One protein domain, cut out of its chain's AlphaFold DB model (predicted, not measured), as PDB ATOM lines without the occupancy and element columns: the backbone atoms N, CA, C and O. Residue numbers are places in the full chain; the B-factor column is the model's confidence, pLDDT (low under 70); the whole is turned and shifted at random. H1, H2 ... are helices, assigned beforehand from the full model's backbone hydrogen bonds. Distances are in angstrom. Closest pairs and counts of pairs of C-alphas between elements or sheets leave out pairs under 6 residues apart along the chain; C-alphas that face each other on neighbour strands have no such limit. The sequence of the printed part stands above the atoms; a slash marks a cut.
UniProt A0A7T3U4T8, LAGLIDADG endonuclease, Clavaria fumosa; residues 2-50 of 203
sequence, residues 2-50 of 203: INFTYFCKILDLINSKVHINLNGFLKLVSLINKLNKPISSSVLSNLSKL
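AT A GLANCE: This is residues 2 to 50 of the 203 residues of the protein "LAGLIDADG endonuclease" of Clavaria fumosa (UniProt A0A7T3U4T8). Look for a flat, zigzag row of three helices: the longest, H1, folds back into H2 as a helical hairpin, and the short H3 comes after H2 on the side away from H1, with a gap between it and H2. Residues 33 to 40 bridge that gap. The printed part has 49 residues with three named helices, H1, H2 and H3 along the chain, and no named strand; its class is all helix. It is compact, with a radius of gyration of the C-alphas of 11.0 A, and spans 26 by 25 by 9 A.

HOW THE PARTS SIT: Begin with H1, residues 2 to 15, and look across to H2, residues 22 to 32. They touch, their closest C-alphas being those of Ile 10 and Leu 28, 6.4 A apart. They form a hairpin, running opposite ways at a shallow tilt of 23 degrees. Go on to H3, residues 41 to 47, which is apart from H1. H3 is also apart from H2, but only just, with their closest C-alphas 8.2 A apart. In H1, H2 and H3 every O i to N i+4 pair is within hydrogen-bond range.

IN THESE COORDINATES: Find C-alpha 2 at (-0.201, 13.223, 101.686); from there H1 runs 20.3 A to C-alpha 15. H2 starts at C-alpha 22, at (-18.210, 6.903, 119.070), and measures 15.2 A to C-alpha 32. H3 begins at Ser 41 and ends at C-alpha 47, at (-22.452, 13.790, 112.057).

THE WHOLE: Look to Ile 2 and Lys 49 for the two C-alphas farthest apart, at 29.1 A. The printed part has no cut. The links from H1 to H2, six residues, and from H2 to H3, eight residues, are short. The mean pLDDT of the printed part is 91.5, and no printed residue is under 70.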
ATOM      1  N   ILE A   2       0.546  12.893 100.453       83.25
ATOM      2  CA  ILE A   2      -0.201  13.223 101.686       83.25
ATOM      3  C   ILE A   2      -1.473  12.368 101.845       83.25
ATOM      4  O   ILE A   2      -1.631  11.689 102.854       83.25
ATOM      5  N   ASN A   3      -2.331  12.302 100.819       86.88
ATOM      6  CA  ASN A   3      -3.582  11.526 100.883       86.88
ATOM      7  C   ASN A   3      -3.374  10.021 101.096       86.88
ATOM      8  O   ASN A   3      -4.132   9.403 101.834       86.88
ATOM      9  N   PHE A   4      -2.329   9.439 100.498       88.62
ATOM     10  CA  PHE A   4      -1.981   8.033 100.730       88.62
ATOM     11  C   PHE A   4      -1.602   7.784 102.195       88.62
ATOM     12  O   PHE A   4      -1.984   6.775 102.772       88.62
ATOM     13  N   THR A   5      -0.936   8.750 102.830       87.69
ATOM     14  CA  THR A   5      -0.550   8.633 104.240       87.69
ATOM     15  C   THR A   5      -1.771   8.694 105.163       87.69
ATOM     16  O   THR A   5      -1.915   7.859 106.055       87.69
ATOM     17  N   TYR A   6      -2.706   9.617 104.900       88.38
ATOM     18  CA  TYR A   6      -4.002   9.640 105.590       88.38
ATOM     19  C   TYR A   6      -4.775   8.330 105.390       88.38
ATOM     20  O   TYR A   6      -5.325   7.799 106.352       88.38
ATOM     21  N   PHE A   7      -4.785   7.783 104.172       91.25
ATOM     22  CA  PHE A   7      -5.431   6.506 103.868       91.25
ATOM     23  C   PHE A   7      -4.854   5.348 104.696       91.25
ATOM     24  O   PHE A   7      -5.619   4.640 105.348       91.25
ATOM     25  N   CYS A   8      -3.525   5.195 104.749       91.31
ATOM     26  CA  CYS A   8      -2.880   4.185 105.592       91.31
ATOM     27  C   CYS A   8      -3.257   4.359 107.066       91.31
ATOM     28  O   CYS A   8      -3.675   3.403 107.714       91.31
ATOM     29  N   LYS A   9      -3.220   5.596 107.580       89.62
ATOM     30  CA  LYS A   9      -3.581   5.863 108.976       89.62
ATOM     31  C   LYS A   9      -5.031   5.496 109.288       89.62
ATOM     32  O   LYS A   9      -5.322   4.997 110.375       89.62
ATOM     33  N   ILE A  10      -5.944   5.761 108.356       92.25
ATOM     34  CA  ILE A  10      -7.350   5.369 108.477       92.25
ATOM     35  C   ILE A  10      -7.461   3.843 108.536       92.25
ATOM     36  O   ILE A  10      -8.133   3.334 109.430       92.25
ATOM     37  N   LEU A  11      -6.767   3.115 107.655       94.81
ATOM     38  CA  LEU A  11      -6.756   1.648 107.672       94.81
ATOM     39  C   LEU A  11      -6.224   1.083 108.995       94.81
ATOM     40  O   LEU A  11      -6.842   0.179 109.551       94.81
ATOM     41  N   ASP A  12      -5.152   1.648 109.549       93.69
ATOM     42  CA  ASP A  12      -4.598   1.207 110.837       93.69
ATOM     43  C   ASP A  12      -5.619   1.342 111.978       93.69
ATOM     44  O   ASP A  12      -5.755   0.454 112.828       93.69
ATOM     45  N   LEU A  13      -6.377   2.444 111.995       92.62
ATOM     46  CA  LEU A  13      -7.442   2.670 112.979       92.62
ATOM     47  C   LEU A  13      -8.638   1.733 112.769       92.62
ATOM     48  O   LEU A  13      -9.267   1.316 113.748       92.62
ATOM     49  N   ILE A  14      -8.948   1.389 111.516       95.88
ATOM     50  CA  ILE A  14      -9.979   0.398 111.192       95.88
ATOM     51  C   ILE A  14      -9.560  -0.978 111.712       95.88
ATOM     52  O   ILE A  14     -10.317  -1.596 112.460       95.88
ATOM     53  N   ASN A  15      -8.335  -1.410 111.406       96.69
ATOM     54  CA  ASN A  15      -7.783  -2.696 111.834       96.69
ATOM     55  C   ASN A  15      -7.710  -2.816 113.360       96.69
ATOM     56  O   ASN A  15      -8.007  -3.869 113.922       96.69
ATOM     57  N   SER A  16      -7.411  -1.710 114.044       95.81
ATOM     58  CA  SER A  16      -7.396  -1.631 115.510       95.81
ATOM     59  C   SER A  16      -8.798  -1.563 116.137       95.81
ATOM     60  O   SER A  16      -8.920  -1.375 117.344       95.81
ATOM     61  N   LYS A  17      -9.870  -1.663 115.335       95.69
ATOM     62  CA  LYS A  17     -11.278  -1.602 115.767       95.69
ATOM     63  C   LYS A  17     -11.665  -0.331 116.541       95.69
ATOM     64  O   LYS A  17     -12.711  -0.284 117.184       95.69
ATOM     65  N   VAL A  18     -10.872   0.738 116.433       91.56
ATOM     66  CA  VAL A  18     -11.106   2.009 117.143       91.56
ATOM     67  C   VAL A  18     -12.432   2.641 116.709       91.56
ATOM     68  O   VAL A  18     -13.138   3.227 117.521       91.56
ATOM     69  N   HIS A  19     -12.812   2.451 115.446       92.00
ATOM     70  CA  HIS A  19     -14.046   2.958 114.844       92.00
ATOM     71  C   HIS A  19     -15.351   2.382 115.428       92.00
ATOM     72  O   HIS A  19     -16.414   2.894 115.100       92.00
ATOM     73  N   ILE A  20     -15.295   1.332 116.258       95.06
ATOM     74  CA  ILE A  20     -16.494   0.708 116.841       95.06
ATOM     75  C   ILE A  20     -17.134   1.606 117.909       95.06
ATOM     76  O   ILE A  20     -18.351   1.591 118.080       95.06
ATOM     77  N   ASN A  21     -16.335   2.398 118.629       94.88
ATOM     78  CA  ASN A  21     -16.858   3.360 119.595       94.88
ATOM     79  C   ASN A  21     -16.991   4.759 118.979       94.88
ATOM     80  O   ASN A  21     -16.291   5.113 118.030       94.88
ATOM     81  N   LEU A  22     -17.870   5.571 119.568       94.31
ATOM     82  CA  LEU A  22     -18.210   6.903 119.070       94.31
ATOM     83  C   LEU A  22     -16.983   7.819 118.910       94.31
ATOM     84  O   LEU A  22     -16.808   8.430 117.858       94.31
ATOM     85  N   ASN A  23     -16.102   7.877 119.910       92.56
ATOM     86  CA  ASN A  23     -14.914   8.737 119.868       92.56
ATOM     87  C   ASN A  23     -13.962   8.342 118.732       92.56
ATOM     88  O   ASN A  23     -13.425   9.195 118.022       92.56
ATOM     89  N   GLY A  24     -13.758   7.042 118.541       92.56
ATOM     90  CA  GLY A  24     -12.921   6.519 117.476       92.56
ATOM     91  C   GLY A  24     -13.546   6.673 116.091       92.56
ATOM     92  O   GLY A  24     -12.829   6.988 115.140       92.56
ATOM     93  N   PHE A  25     -14.869   6.543 115.979       94.62
ATOM     94  CA  PHE A  25     -15.610   6.863 114.761       94.62
ATOM     95  C   PHE A  25     -15.461   8.345 114.384       94.62
ATOM     96  O   PHE A  25     -15.056   8.647 113.263       94.62
ATOM     97  N   LEU A  26     -15.688   9.276 115.320       94.25
ATOM     98  CA  LEU A  26     -15.526  10.717 115.078       94.25
ATOM     99  C   LEU A  26     -14.082  11.076 114.696       94.25
ATOM    100  O   LEU A  26     -13.864  11.870 113.781       94.25
ATOM    101  N   LYS A  27     -13.082  10.438 115.319       92.69
ATOM    102  CA  LYS A  27     -11.668  10.581 114.931       92.69
ATOM    103  C   LYS A  27     -11.411  10.129 113.491       92.69
ATOM    104  O   LYS A  27     -10.669  10.786 112.761       92.69
ATOM    105  N   LEU A  28     -12.017   9.019 113.077       93.12
ATOM    106  CA  LEU A  28     -11.896   8.490 111.722       93.12
ATOM    107  C   LEU A  28     -12.570   9.419 110.703       93.12
ATOM    108  O   LEU A  28     -11.974   9.714 109.669       93.12
ATOM    109  N   VAL A  29     -13.751   9.956 111.025       93.19
ATOM    110  CA  VAL A  29     -14.428  10.982 110.215       93.19
ATOM    111  C   VAL A  29     -13.538  12.213 110.033       93.19
ATOM    112  O   VAL A  29     -13.389  12.677 108.902       93.19
ATOM    113  N   SER A  30     -12.898  12.719 111.094       92.62
ATOM    114  CA  SER A  30     -11.979  13.859 110.976       92.62
ATOM    115  C   SER A  30     -10.822  13.583 110.007       92.62
ATOM    116  O   SER A  30     -10.432  14.476 109.257       92.62
ATOM    117  N   LEU A  31     -10.277  12.358 109.994       91.31
ATOM    118  CA  LEU A  31      -9.202  11.969 109.070       91.31
ATOM    119  C   LEU A  31      -9.710  11.826 107.632       91.31
ATOM    120  O   LEU A  31      -9.059  12.313 106.711       91.31
ATOM    121  N   ILE A  32     -10.884  11.212 107.431       91.19
ATOM    122  CA  ILE A  32     -11.524  11.117 106.110       91.19
ATOM    123  C   ILE A  32     -11.774  12.510 105.538       91.19
ATOM    124  O   ILE A  32     -11.532  12.744 104.357       91.19
ATOM    125  N   ASN A  33     -12.212  13.456 106.372       91.25
ATOM    126  CA  ASN A  33     -12.496  14.817 105.934       91.25
ATOM    127  C   ASN A  33     -11.251  15.569 105.421       91.25
ATOM    128  O   ASN A  33     -11.394  16.582 104.742       91.25
ATOM    129  N   LYS A  34     -10.039  15.071 105.720       88.56
ATOM    130  CA  LYS A  34      -8.758  15.594 105.213       88.56
ATOM    131  C   LYS A  34      -8.265  14.915 103.922       88.56
ATOM    132  O   LYS A  34      -7.218  15.309 103.413       88.56
ATOM    133  N   LEU A  35      -8.977  13.917 103.388       87.75
ATOM    134  CA  LEU A  35      -8.651  13.275 102.104       87.75
ATOM    135  C   LEU A  35      -9.007  14.172 100.895       87.75
ATOM    136  O   LEU A  35      -9.495  15.289 101.044       87.75
ATOM    137  N   ASN A  36      -8.786  13.657  99.676       82.88
ATOM    138  CA  ASN A  36      -8.937  14.364  98.388       82.88
ATOM    139  C   ASN A  36     -10.200  15.233  98.261       82.88
ATOM    140  O   ASN A  36     -10.147  16.323  97.696       82.88
ATOM    141  N   LYS A  37     -11.341  14.725  98.732       87.12
ATOM    142  CA  LYS A  37     -12.621  15.428  98.714       87.12
ATOM    143  C   LYS A  37     -13.169  15.439 100.138       87.12
ATOM    144  O   LYS A  37     -13.465  14.358 100.651       87.12
ATOM    145  N   PRO A  38     -13.320  16.622 100.756       87.69
ATOM    146  CA  PRO A  38     -13.957  16.730 102.055       87.69
ATOM    147  C   PRO A  38     -15.367  16.142 102.034       87.69
ATOM    148  O   PRO A  38     -16.045  16.112 101.000       87.69
ATOM    149  N   ILE A  39     -15.813  15.698 103.202       90.69
ATOM    150  CA  ILE A  39     -17.173  15.216 103.414       90.69
ATOM    151  C   ILE A  39     -18.139  16.380 103.156       90.69
ATOM    152  O   ILE A  39     -17.855  17.532 103.492       90.69
ATOM    153  N   SER A  40     -19.287  16.099 102.535       93.56
ATOM    154  CA  SER A  40     -20.267  17.142 102.230       93.56
ATOM    155  C   SER A  40     -20.812  17.794 103.503       93.56
ATOM    156  O   SER A  40     -20.966  17.150 104.542       93.56
ATOM    157  N   SER A  41     -21.190  19.069 103.402       91.06
ATOM    158  CA  SER A  41     -21.774  19.831 104.514       91.06
ATOM    159  C   SER A  41     -23.027  19.171 105.096       91.06
ATOM    160  O   SER A  41     -23.208  19.162 106.311       91.06
ATOM    161  N   SER A  42     -23.863  18.563 104.250       93.44
ATOM    162  CA  SER A  42     -25.051  17.814 104.678       93.44
ATOM    163  C   SER A  42     -24.705  16.623 105.572       93.44
ATOM    164  O   SER A  42     -25.352  16.400 106.593       93.44
ATOM    165  N   VAL A  43     -23.660  15.873 105.218       92.31
ATOM    166  CA  VAL A  43     -23.204  14.721 105.999       92.31
ATOM    167  C   VAL A  43     -22.522  15.196 107.280       92.31
ATOM    168  O   VAL A  43     -22.834  14.675 108.346       92.31
ATOM    169  N   LEU A  44     -21.682  16.236 107.220       90.94
ATOM    170  CA  LEU A  44     -21.069  16.836 108.413       90.94
ATOM    171  C   LEU A  44     -22.116  17.361 109.410       90.94
ATOM    172  O   LEU A  44     -21.954  17.168 110.611       90.94
ATOM    173  N   SER A  45     -23.210  17.954 108.926       90.00
ATOM    174  CA  SER A  45     -24.340  18.413 109.752       90.00
ATOM    175  C   SER A  45     -25.085  17.263 110.439       90.00
ATOM    176  O   SER A  45     -25.542  17.386 111.572       90.00
ATOM    177  N   ASN A  46     -25.195  16.105 109.788       91.75
ATOM    178  CA  ASN A  46     -25.754  14.926 110.446       91.75
ATOM    179  C   ASN A  46     -24.783  14.327 111.468       91.75
ATOM    180  O   ASN A  46     -25.217  13.899 112.533       91.75
ATOM    181  N   LEU A  47     -23.484  14.325 111.170       91.25
ATOM    182  CA  LEU A  47     -22.452  13.790 112.057       91.25
ATOM    183  C   LEU A  47     -22.219  14.670 113.290       91.25
ATOM    184  O   LEU A  47     -21.917  14.133 114.351       91.25
ATOM    185  N   SER A  48     -22.427  15.987 113.198       87.31
ATOM    186  CA  SER A  48     -22.310  16.890 114.351       87.31
ATOM    187  C   SER A  48     -23.324  16.584 115.458       87.31
ATOM    188  O   SER A  48     -23.059  16.877 116.622       87.31
ATOM    189  N   LYS A  49     -24.444  15.923 115.127       92.56
ATOM    190  CA  LYS A  49     -25.421  15.412 116.108       92.56
ATOM    191  C   LYS A  49     -24.844  14.306 116.995       92.56
ATOM    192  O   LYS A  49     -25.354  14.082 118.084       92.56
ATOM    193  N   LEU A  50     -23.812  13.602 116.523       92.19
ATOM    194  CA  LEU A  50     -23.142  12.525 117.255       92.19
ATOM    195  C   LEU A  50     -22.011  13.047 118.154       92.19
ATOM    196  O   LEU A  50     -21.613  12.360 119.088       92.19
TER     197      LEU A  50